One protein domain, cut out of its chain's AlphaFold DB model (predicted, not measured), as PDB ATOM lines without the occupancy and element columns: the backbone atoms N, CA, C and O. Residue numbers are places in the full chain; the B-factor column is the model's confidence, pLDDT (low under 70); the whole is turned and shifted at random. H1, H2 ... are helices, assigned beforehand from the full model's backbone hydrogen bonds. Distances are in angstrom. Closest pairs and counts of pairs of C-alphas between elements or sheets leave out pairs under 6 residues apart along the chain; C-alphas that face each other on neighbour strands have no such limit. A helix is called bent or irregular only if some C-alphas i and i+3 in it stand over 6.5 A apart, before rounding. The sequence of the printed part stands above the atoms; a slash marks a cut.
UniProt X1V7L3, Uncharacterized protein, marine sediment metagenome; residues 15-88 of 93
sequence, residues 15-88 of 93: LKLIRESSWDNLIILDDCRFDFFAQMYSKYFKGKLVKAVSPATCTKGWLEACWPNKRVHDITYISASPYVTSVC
ATOM      1  N   LEU A  15      89.471  50.094 -38.355       94.44
ATOM      2  CA  LEU A  15      90.608  50.572 -37.567       94.44
ATOM      3  C   LEU A  15      90.160  51.484 -36.418       94.44
ATOM      4  O   LEU A  15      90.676  51.384 -35.307       94.44
ATOM      5  N   LYS A  16      89.169  52.343 -36.680       93.81
ATOM      6  CA  LYS A  16      88.569  53.208 -35.660       93.81
ATOM      7  C   LYS A  16      87.874  52.383 -34.576       93.81
ATOM      8  O   LYS A  16      88.108  52.617 -33.398       93.81
ATOM      9  N   LEU A  17      87.076  51.387 -34.970       94.94
ATOM     10  CA  LEU A  17      86.395  50.502 -34.022       94.94
ATOM     11  C   LEU A  17      87.386  49.754 -33.122       94.94
ATOM     12  O   LEU A  17      87.163  49.698 -31.920       94.94
ATOM     13  N   ILE A  18      88.482  49.235 -33.680       93.50
ATOM     14  CA  ILE A  18      89.511  48.517 -32.913       93.50
ATOM     15  C   ILE A  18      90.177  49.430 -31.875       93.50
ATOM     16  O   ILE A  18      90.400  48.996 -30.751       93.50
ATOM     17  N   ARG A  19      90.494  50.678 -32.246       90.31
ATOM     18  CA  ARG A  19      91.259  51.607 -31.397       90.31
ATOM     19  C   ARG A  19      90.427  52.358 -30.366       90.31
ATOM     20  O   ARG A  19      90.958  52.715 -29.324       90.31
ATOM     21  N   GLU A  20      89.176  52.663 -30.688       93.19
ATOM     22  CA  GLU A  20      88.348  53.556 -29.869       93.19
ATOM     23  C   GLU A  20      87.259  52.822 -29.082       93.19
ATOM     24  O   GLU A  20      86.704  53.391 -28.145       93.19
ATOM     25  N   SER A  21      86.930  51.574 -29.435       92.44
ATOM     26  CA  SER A  21      85.986  50.780 -28.637       92.44
ATOM     27  C   SER A  21      86.701  50.160 -27.442       92.44
ATOM     28  O   SER A  21      87.824  49.685 -27.584       92.44
ATOM     29  N   SER A  22      86.031  50.080 -26.290       92.75
ATOM     30  CA  SER A  22      86.529  49.276 -25.170       92.75
ATOM     31  C   SER A  22      86.210  47.802 -25.396       92.75
ATOM     32  O   SER A  22      85.059  47.450 -25.676       92.75
ATOM     33  N   TRP A  23      87.200  46.941 -25.233       93.69
ATOM     34  CA  TRP A  23      87.038  45.495 -25.279       93.69
ATOM     35  C   TRP A  23      88.075  44.843 -24.365       93.69
ATOM     36  O   TRP A  23      89.214  45.292 -24.313       93.69
ATOM     37  N   ASP A  24      87.684  43.771 -23.676       94.12
ATOM     38  CA  ASP A  24      88.624  42.925 -22.926       94.12
ATOM     39  C   ASP A  24      89.286  41.893 -23.846       94.12
ATOM     40  O   ASP A  24      90.445  41.531 -23.678       94.12
ATOM     41  N   ASN A  25      88.537  41.421 -24.851       94.00
ATOM     42  CA  ASN A  25      88.984  40.442 -25.836       94.00
ATOM     43  C   ASN A  25      88.565  40.880 -27.241       94.00
ATOM     44  O   ASN A  25      87.398  41.202 -27.475       94.00
ATOM     45  N   LEU A  26      89.501  40.822 -28.190       94.19
ATOM     46  CA  LEU A  26      89.257  41.101 -29.602       94.19
ATOM     47  C   LEU A  26      89.595  39.871 -30.447       94.19
ATOM     48  O   LEU A  26      90.756  39.487 -30.568       94.19
ATOM     49  N   ILE A  27      88.573  39.272 -31.059       93.69
ATOM     50  CA  ILE A  27      88.724  38.116 -31.948       93.69
ATOM     51  C   ILE A  27      88.730  38.605 -33.396       93.69
ATOM     52  O   ILE A  27      87.787  39.260 -33.842       93.69
ATOM     53  N   ILE A  28      89.783  38.260 -34.135       93.00
ATOM     54  CA  ILE A  28      89.943  38.608 -35.548       93.00
ATOM     55  C   ILE A  28      89.783  37.346 -36.388       93.00
ATOM     56  O   ILE A  28      90.522  36.379 -36.216       93.00
ATOM     57  N   LEU A  29      88.818  37.373 -37.303       92.94
ATOM     58  CA  LEU A  29      88.584  36.307 -38.269       92.94
ATOM     59  C   LEU A  29      89.188  36.724 -39.614       92.94
ATOM     60  O   LEU A  29      88.801  37.756 -40.166       92.94
ATOM     61  N   ASP A  30      90.138  35.941 -40.123       90.62
ATOM     62  CA  ASP A  30      90.792  36.216 -41.405       90.62
ATOM     63  C   ASP A  30      89.863  35.877 -42.582       90.62
ATOM     64  O   ASP A  30      89.050  34.956 -42.492       90.62
ATOM     65  N   ASP A  31      89.936  36.672 -43.652       91.25
ATOM     66  CA  ASP A  31      89.031  36.626 -44.820       91.25
ATOM     67  C   ASP A  31      87.517  36.637 -44.476       91.25
ATOM     68  O   ASP A  31      86.649  36.161 -45.214       91.25
ATOM     69  N   CYS A  32      87.155  37.206 -43.321       93.62
ATOM     70  CA  CYS A  32      85.772  37.227 -42.856       93.62
ATOM     71  C   CYS A  32      84.962  38.344 -43.524       93.62
ATOM     72  O   CYS A  32      84.898  39.489 -43.065       93.62
ATOM     73  N   ARG A  33      84.304  38.002 -44.630       94.25
ATOM     74  CA  ARG A  33      83.422  38.925 -45.344       94.25
ATOM     75  C   ARG A  33      82.108  39.172 -44.608       94.25
ATOM     76  O   ARG A  33      81.415  38.246 -44.187       94.25
ATOM     77  N   PHE A  34      81.708  40.443 -44.558       95.62
ATOM     78  CA  PHE A  34      80.483  40.872 -43.883       95.62
ATOM     79  C   PHE A  34      79.215  40.208 -44.434       95.62
ATOM     80  O   PHE A  34      78.360  39.791 -43.661       95.62
ATOM     81  N   ASP A  35      79.070  40.130 -45.758       95.69
ATOM     82  CA  ASP A  35      77.861  39.618 -46.412       95.69
ATOM     83  C   ASP A  35      77.622  38.133 -46.125       95.69
ATOM     84  O   ASP A  35      76.476  37.715 -45.970       95.69
ATOM     85  N   PHE A  36      78.696  37.355 -45.996       95.94
ATOM     86  CA  PHE A  36      78.617  35.956 -45.595       95.94
ATOM     87  C   PHE A  36      78.391  35.816 -44.084       95.94
ATOM     88  O   PHE A  36      77.478  35.116 -43.649       95.94
ATOM     89  N   PHE A  37      79.162  36.542 -43.268       96.06
ATOM     90  CA  PHE A  37      79.052  36.474 -41.809       96.06
ATOM     91  C   PHE A  37      77.662  36.893 -41.305       96.06
ATOM     92  O   PHE A  37      77.099  36.243 -40.423       96.06
ATOM     93  N   ALA A  38      77.055  37.917 -41.913       96.94
ATOM     94  CA  ALA A  38      75.729  38.418 -41.552       96.94
ATOM     95  C   ALA A  38      74.612  37.363 -41.656       96.94
ATOM     96  O   ALA A  38      73.618  37.464 -40.940       96.94
ATOM     97  N   GLN A  39      74.775  36.344 -42.503       97.00
ATOM     98  CA  GLN A  39      73.781  35.280 -42.689       97.00
ATOM     99  C   GLN A  39      73.801  34.240 -41.561       97.00
ATOM    100  O   GLN A  39      72.825  33.516 -41.364       97.00
ATOM    101  N   MET A  40      74.912  34.146 -40.824       95.25
ATOM    102  CA  MET A  40      75.148  33.066 -39.865       95.25
ATOM    103  C   MET A  40      75.423  33.558 -38.443       95.25
ATOM    104  O   MET A  40      75.204  32.789 -37.509       95.25
ATOM    105  N   TYR A  41      75.867  34.807 -38.249       94.81
ATOM    106  CA  TYR A  41      76.348  35.283 -36.945       94.81
ATOM    107  C   TYR A  41      75.322  35.097 -35.822       94.81
ATOM    108  O   TYR A  41      75.690  34.661 -34.738       94.81
ATOM    109  N   SER A  42      74.039  35.359 -36.089       95.50
ATOM    110  CA  SER A  42      72.967  35.312 -35.089       95.50
ATOM    111  C   SER A  42      72.684  33.904 -34.562       95.50
ATOM    112  O   SER A  42      72.053  33.762 -33.518       95.50
ATOM    113  N   LYS A  43      73.167  32.861 -35.252       96.38
ATOM    114  CA  LYS A  43      73.088  31.468 -34.791       96.38
ATOM    115  C   LYS A  43      74.089  31.169 -33.672       96.38
ATOM    116  O   LYS A  43      73.842  30.270 -32.876       96.38
ATOM    117  N   TYR A  44      75.200  31.906 -33.618       94.88
ATOM    118  CA  TYR A  44      76.324  31.637 -32.712       94.88
ATOM    119  C   TYR A  44      76.583  32.771 -31.716       94.88
ATOM    120  O   TYR A  44      77.065  32.527 -30.614       94.88
ATOM    121  N   PHE A  45      76.250  34.010 -32.081       92.69
ATOM    122  CA  PHE A  45      76.543  35.208 -31.307       92.69
ATOM    123  C   PHE A  45      75.274  36.012 -31.032       92.69
ATOM    124  O   PHE A  45      74.402  36.157 -31.888       92.69
ATOM    125  N   LYS A  46      75.207  36.604 -29.838       93.56
ATOM    126  CA  LYS A  46      74.223  37.632 -29.477       93.56
ATOM    127  C   LYS A  46      74.937  38.982 -29.425       93.56
ATOM    128  O   LYS A  46      76.012  39.071 -28.843       93.56
ATOM    129  N   GLY A  47      74.359  40.023 -30.022       92.31
ATOM    130  CA  GLY A  47      74.941  41.368 -30.000       92.31
ATOM    131  C   GLY A  47      74.613  42.203 -31.235       92.31
ATOM    132  O   GLY A  47      73.722  41.868 -32.016       92.31
ATOM    133  N   LYS A  48      75.347  43.308 -31.405       92.75
ATOM    134  CA  LYS A  48      75.195  44.234 -32.532       92.75
ATOM    135  C   LYS A  48      76.188  43.894 -33.640       92.75
ATOM    136  O   LYS A  48      77.393  44.035 -33.455       92.75
ATOM    137  N   LEU A  49      75.678  43.528 -34.813       95.25
ATOM    138  CA  LEU A  49      76.491  43.396 -36.017       95.25
ATOM    139  C   LEU A  49      76.672  44.765 -36.693       95.25
ATOM    140  O   LEU A  49      75.696  45.455 -36.987       95.25
ATOM    141  N   VAL A  50      77.921  45.156 -36.963       94.56
ATOM    142  CA  VAL A  50      78.270  46.426 -37.622       94.56
ATOM    143  C   VAL A  50      79.097  46.149 -38.873       94.56
ATOM    144  O   VAL A  50      80.109  45.455 -38.812       94.56
ATOM    145  N   LYS A  51      78.689  46.716 -40.015       95.88
ATOM    146  CA  LYS A  51      79.495  46.686 -41.243       95.88
ATOM    147  C   LYS A  51      80.608  47.724 -41.146       95.88
ATOM    148  O   LYS A  51      80.321  48.912 -41.003       95.88
ATOM    149  N   ALA A  52      81.854  47.285 -41.277       95.31
ATOM    150  CA  ALA A  52      83.024  48.152 -41.270       95.31
ATOM    151  C   ALA A  52      83.926  47.880 -42.479       95.31
ATOM    152  O   ALA A  52      83.900  46.793 -43.057       95.31
ATOM    153  N   VAL A  53      84.712  48.880 -42.869       95.81
ATOM    154  CA  VAL A  53      85.712  48.772 -43.929       95.81
ATOM    155  C   VAL A  53      87.065  48.442 -43.308       95.81
ATOM    156  O   VAL A  53      87.545  49.171 -42.435       95.81
ATOM    157  N   SER A  54      87.673  47.357 -43.788       94.94
ATOM    158  CA  SER A  54      89.038  46.966 -43.435       94.94
ATOM    159  C   SER A  54      90.058  48.021 -43.897       94.94
ATOM    160  O   SER A  54      89.917  48.551 -45.002       94.94
ATOM    161  N   PRO A  55      91.108  48.322 -43.109       94.12
ATOM    162  CA  PRO A  55      92.164  49.247 -43.519       94.12
ATOM    163  C   PRO A  55      93.073  48.695 -44.633       94.12
ATOM    164  O   PRO A  55      93.830  49.461 -45.224       94.12
ATOM    165  N   ALA A  56      93.019  47.390 -44.916       93.81
ATOM    166  CA  ALA A  56      93.828  46.737 -45.944       93.81
ATOM    167  C   ALA A  56      93.153  45.465 -46.484       93.81
ATOM    168  O   ALA A  56      92.224  44.929 -45.881       93.81
ATOM    169  N   THR A  57      93.644  44.966 -47.616       92.38
ATOM    170  CA  THR A  57      93.131  43.757 -48.286       92.38
ATOM    171  C   THR A  57      93.937  42.495 -47.988       92.38
ATOM    172  O   THR A  57      93.551  41.418 -48.427       92.38
ATOM    173  N   CYS A  58      95.059  42.605 -47.274       91.75
ATOM    174  CA  CYS A  58      95.919  41.475 -46.935       91.75
ATOM    175  C   CYS A  58      96.419  41.568 -45.493       91.75
ATOM    176  O   CYS A  58      96.538  42.662 -44.934       91.75
ATOM    177  N   THR A  59      96.774  40.419 -44.915       89.94
ATOM    178  CA  THR A  59      97.203  40.287 -43.515       89.94
ATOM    179  C   THR A  59      98.351  41.233 -43.169       89.94
ATOM    180  O   THR A  59      98.289  41.915 -42.153       89.94
ATOM    181  N   LYS A  60      99.375  41.343 -44.030       88.56
ATOM    182  CA  LYS A  60     100.526  42.232 -43.798       88.56
ATOM    183  C   LYS A  60     100.104  43.694 -43.646       88.56
ATOM    184  O   LYS A  60     100.400  44.312 -42.629       88.56
ATOM    185  N   GLY A  61      99.398  44.227 -44.645       91.12
ATOM    186  CA  GLY A  61      98.952  45.620 -44.624       91.12
ATOM    187  C   GLY A  61      97.968  45.882 -43.484       91.12
ATOM    188  O   GLY A  61      97.969  46.957 -42.893       91.12
ATOM    189  N   TRP A  62      97.164  44.877 -43.131       92.56
ATOM    190  CA  TRP A  62      96.217  44.972 -42.029       92.56
ATOM    191  C   TRP A  62      96.922  45.051 -40.670       92.56
ATOM    192  O   TRP A  62      96.592  45.925 -39.868       92.56
ATOM    193  N   LEU A  63      97.935  44.206 -40.439       90.12
ATOM    194  CA  LEU A  63      98.777  44.246 -39.241       90.12
ATOM    195  C   LEU A  63      99.503  45.592 -39.112       90.12
ATOM    196  O   LEU A  63      99.472  46.201 -38.047       90.12
ATOM    197  N   GLU A  64     100.132  46.069 -40.190       88.38
ATOM    198  CA  GLU A  64     100.861  47.344 -40.207       88.38
ATOM    199  C   GLU A  64      99.935  48.539 -39.930       88.38
ATOM    200  O   GLU A  64     100.309  49.461 -39.204       88.38
ATOM    201  N   ALA A  65      98.711  48.512 -40.465       90.94
ATOM    202  CA  ALA A  65      97.723  49.558 -40.230       90.94
ATOM    203  C   ALA A  65      97.178  49.543 -38.795       90.94
ATOM    204  O   ALA A  65      97.012  50.606 -38.190       90.94
ATOM    205  N   CYS A  66      96.893  48.357 -38.248       89.81
ATOM    206  CA  CYS A  66      96.344  48.206 -36.903       89.81
ATOM    207  C   CYS A  66      97.387  48.521 -35.826       89.81
ATOM    208  O   CYS A  66      97.115  49.353 -34.954       89.81
ATOM    209  N   TRP A  67      98.592  47.963 -35.958       86.81
ATOM    210  CA  TRP A  67      99.694  48.075 -34.999       86.81
ATOM    211  C   TRP A  67     100.945  48.677 -35.649       86.81
ATOM    212  O   TRP A  67     101.946  47.979 -35.863       86.81
ATOM    213  N   PRO A  68     100.923  49.986 -35.958       82.06
ATOM    214  CA  PRO A  68     102.096  50.658 -36.488       82.06
ATOM    215  C   PRO A  68     103.268  50.503 -35.509       82.06
ATOM    216  O   PRO A  68     103.102  50.573 -34.293       82.06
ATOM    217  N   ASN A  69     104.466  50.272 -36.048       74.56
ATOM    218  CA  ASN A  69     105.702  50.030 -35.289       74.56
ATOM    219  C   ASN A  69     105.726  48.748 -34.437       74.56
ATOM    220  O   ASN A  69     106.644  48.593 -33.634       74.56
ATOM    221  N   LYS A  70     104.763  47.825 -34.612       68.06
ATOM    222  CA  LYS A  70     104.722  46.524 -33.916       68.06
ATOM    223  C   LYS A  70     104.825  46.645 -32.388       68.06
ATOM    224  O   LYS A  70     105.360  45.766 -31.722       68.06
ATOM    225  N   ARG A  71     104.352  47.759 -31.828       64.50
ATOM    226  CA  ARG A  71     104.284  47.982 -30.386       64.50
ATOM    227  C   ARG A  71     102.835  47.865 -29.968       64.50
ATOM    228  O   ARG A  71     102.014  48.690 -30.357       64.50
ATOM    229  N   VAL A  72     102.537  46.835 -29.190       68.88
ATOM    230  CA  VAL A  72     101.244  46.700 -28.528       68.88
ATOM    231  C   VAL A  72     101.525  46.409 -27.072       68.88
ATOM    232  O   VAL A  72     101.838  45.286 -26.704       68.88
ATOM    233  N   HIS A  73     101.562  47.476 -26.281       66.94
ATOM    234  CA  HIS A  73     101.992  47.407 -24.888       66.94
ATOM    235  C   HIS A  73     100.877  46.907 -23.961       66.94
ATOM    236  O   HIS A  73     101.179  46.316 -22.933       66.94
ATOM    237  N   ASP A  74      99.616  47.055 -24.379       83.12
ATOM    238  CA  ASP A  74      98.450  46.800 -23.524       83.12
ATOM    239  C   ASP A  74      97.633  45.571 -23.947       83.12
ATOM    240  O   ASP A  74      96.536  45.350 -23.439       83.12
ATOM    241  N   ILE A  75      98.123  44.774 -24.907       86.12
ATOM    242  CA  ILE A  75      97.406  43.583 -25.382       86.12
ATOM    243  C   ILE A  75      98.362  42.401 -25.502       86.12
ATOM    244  O   ILE A  75      99.495  42.541 -25.959       86.12
ATOM    245  N   THR A  76      97.857  41.212 -25.188       86.19
ATOM    246  CA  THR A  76      98.498  39.958 -25.589       86.19
ATOM    247  C   THR A  76      97.929  39.542 -26.938       86.19
ATOM    248  O   THR A  76      96.730  39.301 -27.063       86.19
ATOM    249  N   TYR A  77      98.776  39.477 -27.965       86.62
ATOM    250  CA  TYR A  77      98.355  39.086 -29.308       86.62
ATOM    251  C   TYR A  77      98.676  37.612 -29.561       86.62
ATOM    252  O   TYR A  77      99.840  37.219 -29.568       86.62
ATOM    253  N   ILE A  78      97.646  36.807 -29.810       87.31
ATOM    254  CA  ILE A  78      97.779  35.374 -30.095       87.31
ATOM    255  C   ILE A  78      97.337  35.134 -31.537       87.31
ATOM    256  O   ILE A  78      96.267  35.587 -31.944       87.31
ATOM    257  N   SER A  79      98.149  34.419 -32.319       87.12
ATOM    258  CA  SER A  79      97.819  34.082 -33.706       87.12
ATOM    259  C   SER A  79      98.016  32.606 -34.006       87.12
ATOM    260  O   SER A  79      99.018  32.011 -33.620       87.12
ATOM    261  N   ALA A  80      97.082  32.045 -34.773       86.88
ATOM    262  CA  ALA A  80      97.226  30.731 -35.392       86.88
ATOM    263  C   ALA A  80      97.918  30.793 -36.769       86.88
ATOM    264  O   ALA A  80      98.196  29.752 -37.358       86.88
ATOM    265  N   SER A  81      98.184  31.992 -37.305       83.81
ATOM    266  CA  SER A  81      98.845  32.160 -38.601       83.81
ATOM    267  C   SER A  81     100.368  32.156 -38.432       83.81
ATOM    268  O   SER A  81     100.904  33.077 -37.808       83.81
ATOM    269  N   PRO A  82     101.103  31.200 -39.040       82.44
ATOM    270  CA  PRO A  82     102.567  31.177 -38.976       82.44
ATOM    271  C   PRO A  82     103.208  32.460 -39.524       82.44
ATOM    272  O   PRO A  82     104.251  32.908 -39.042       82.44
ATOM    273  N   TYR A  83     102.561  33.089 -40.510       82.44
ATOM    274  CA  TYR A  83     102.997  34.375 -41.046       82.44
ATOM    275  C   TYR A  83     102.962  35.465 -39.973       82.44
ATOM    276  O   TYR A  83     103.925  36.200 -39.799       82.44
ATOM    277  N   VAL A  84     101.879  35.561 -39.207       81.56
ATOM    278  CA  VAL A  84     101.750  36.596 -38.173       81.56
ATOM    279  C   VAL A  84     102.786  36.381 -37.068       81.56
ATOM    280  O   VAL A  84     103.492  37.323 -36.714       81.56
ATOM    281  N   THR A  85     102.949  35.139 -36.605       77.38
ATOM    282  CA  THR A  85     103.908  34.772 -35.549       77.38
ATOM    283  C   THR A  85     105.360  35.048 -35.944       77.38
ATOM    284  O   THR A  85     106.161  35.453 -35.110       77.38
ATOM    285  N   SER A  86     105.718  34.870 -37.219       74.12
ATOM    286  CA  SER A  86     107.082  35.135 -37.709       74.12
ATOM    287  C   SER A  86     107.383  36.620 -37.948       74.12
ATOM    288  O   SER A  86     108.549  37.007 -38.021       74.12
ATOM    289  N   VAL A  87     106.353  37.464 -38.080       68.25
ATOM    290  CA  VAL A  87     106.502  38.859 -38.523       68.25
ATOM    291  C   VAL A  87     106.194  39.861 -37.409       68.25
ATOM    292  O   VAL A  87     106.757  40.961 -37.425       68.25
ATOM    293  N   CYS A  88     105.329  39.535 -36.444       59.44
ATOM    294  CA  CYS A  88     104.791  40.503 -35.496       59.44
ATOM    295  C   CYS A  88     104.788  40.008 -34.040       59.44
ATOM    296  O   CYS A  88     104.079  39.073 -33.695       59.44
TER     297      CYS A  88
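This is residues 15 to 88 of the 93 residues of an uncharacterized protein of marine sediment metagenome (UniProt X1V7L3). Four short helices are strung on long links: H2 lies alone at one end of the longest axis, H3 and H4 lie near each other toward the other end, and H1 lies between these ends, off to one side. Residues 21 to 33 lead from H1 to H2, residues 45 to 58 lead back to H3, and residues 67 to 81 fold back on themselves before H4; residues 42 to 48 stick out beyond the rest. The printed part has 74 residues with the named helices H1, H2, H3 and H4 in that order and no named strand; its class is all helix, though under half of the residues, 31 of 74, are in named elements. It is only just compact, close to loose, with a radius of gyration of the C-alphas of 13.4 A and spans of 35 by 24 by 21 A.

H1 is residues 15 to 20, beginning at C-alpha 15, (90.608, 50.572, -37.567). H2, residues 34 to 44, is 15.1 A from first to last C-alpha. It is irregular: C-alphas 39 and 42 are 7.6 A apart. H3 is residues 59 to 66, 10.4 A long. H4 is residues 82 to 87, ending at C-alpha 87, (106.502, 38.859, -38.523).

H1 and H3 only just touch, with 3 pairs of C-alphas within 8 A; the closest C-alphas, of Leu 15 and Cys 66, are 6.2 A apart. They run the same way at a steep tilt of 36 degrees, only just past shallow. H3 and H4 are close but not clearly touching, their closest C-alphas, of Thr 59 and Val 84, 7.9 A apart. H2 is apart from H1, H3 and H4. Every O i to N i+4 pair is within hydrogen-bond range in H1, H3 and H4; in H2 2 of 7 are, beside 5 of 8 O i to N i+3 pairs.

The two C-alphas farthest apart, of Lys 43 and Asn 69, are 37.5 A apart. The printed part has no cut, and the links H1 to H2, H2 to H3 and H3 to H4 are long. The mean pLDDT of the printed part is 89.0; residues 70 to 73 and 87 to 88 are under 70.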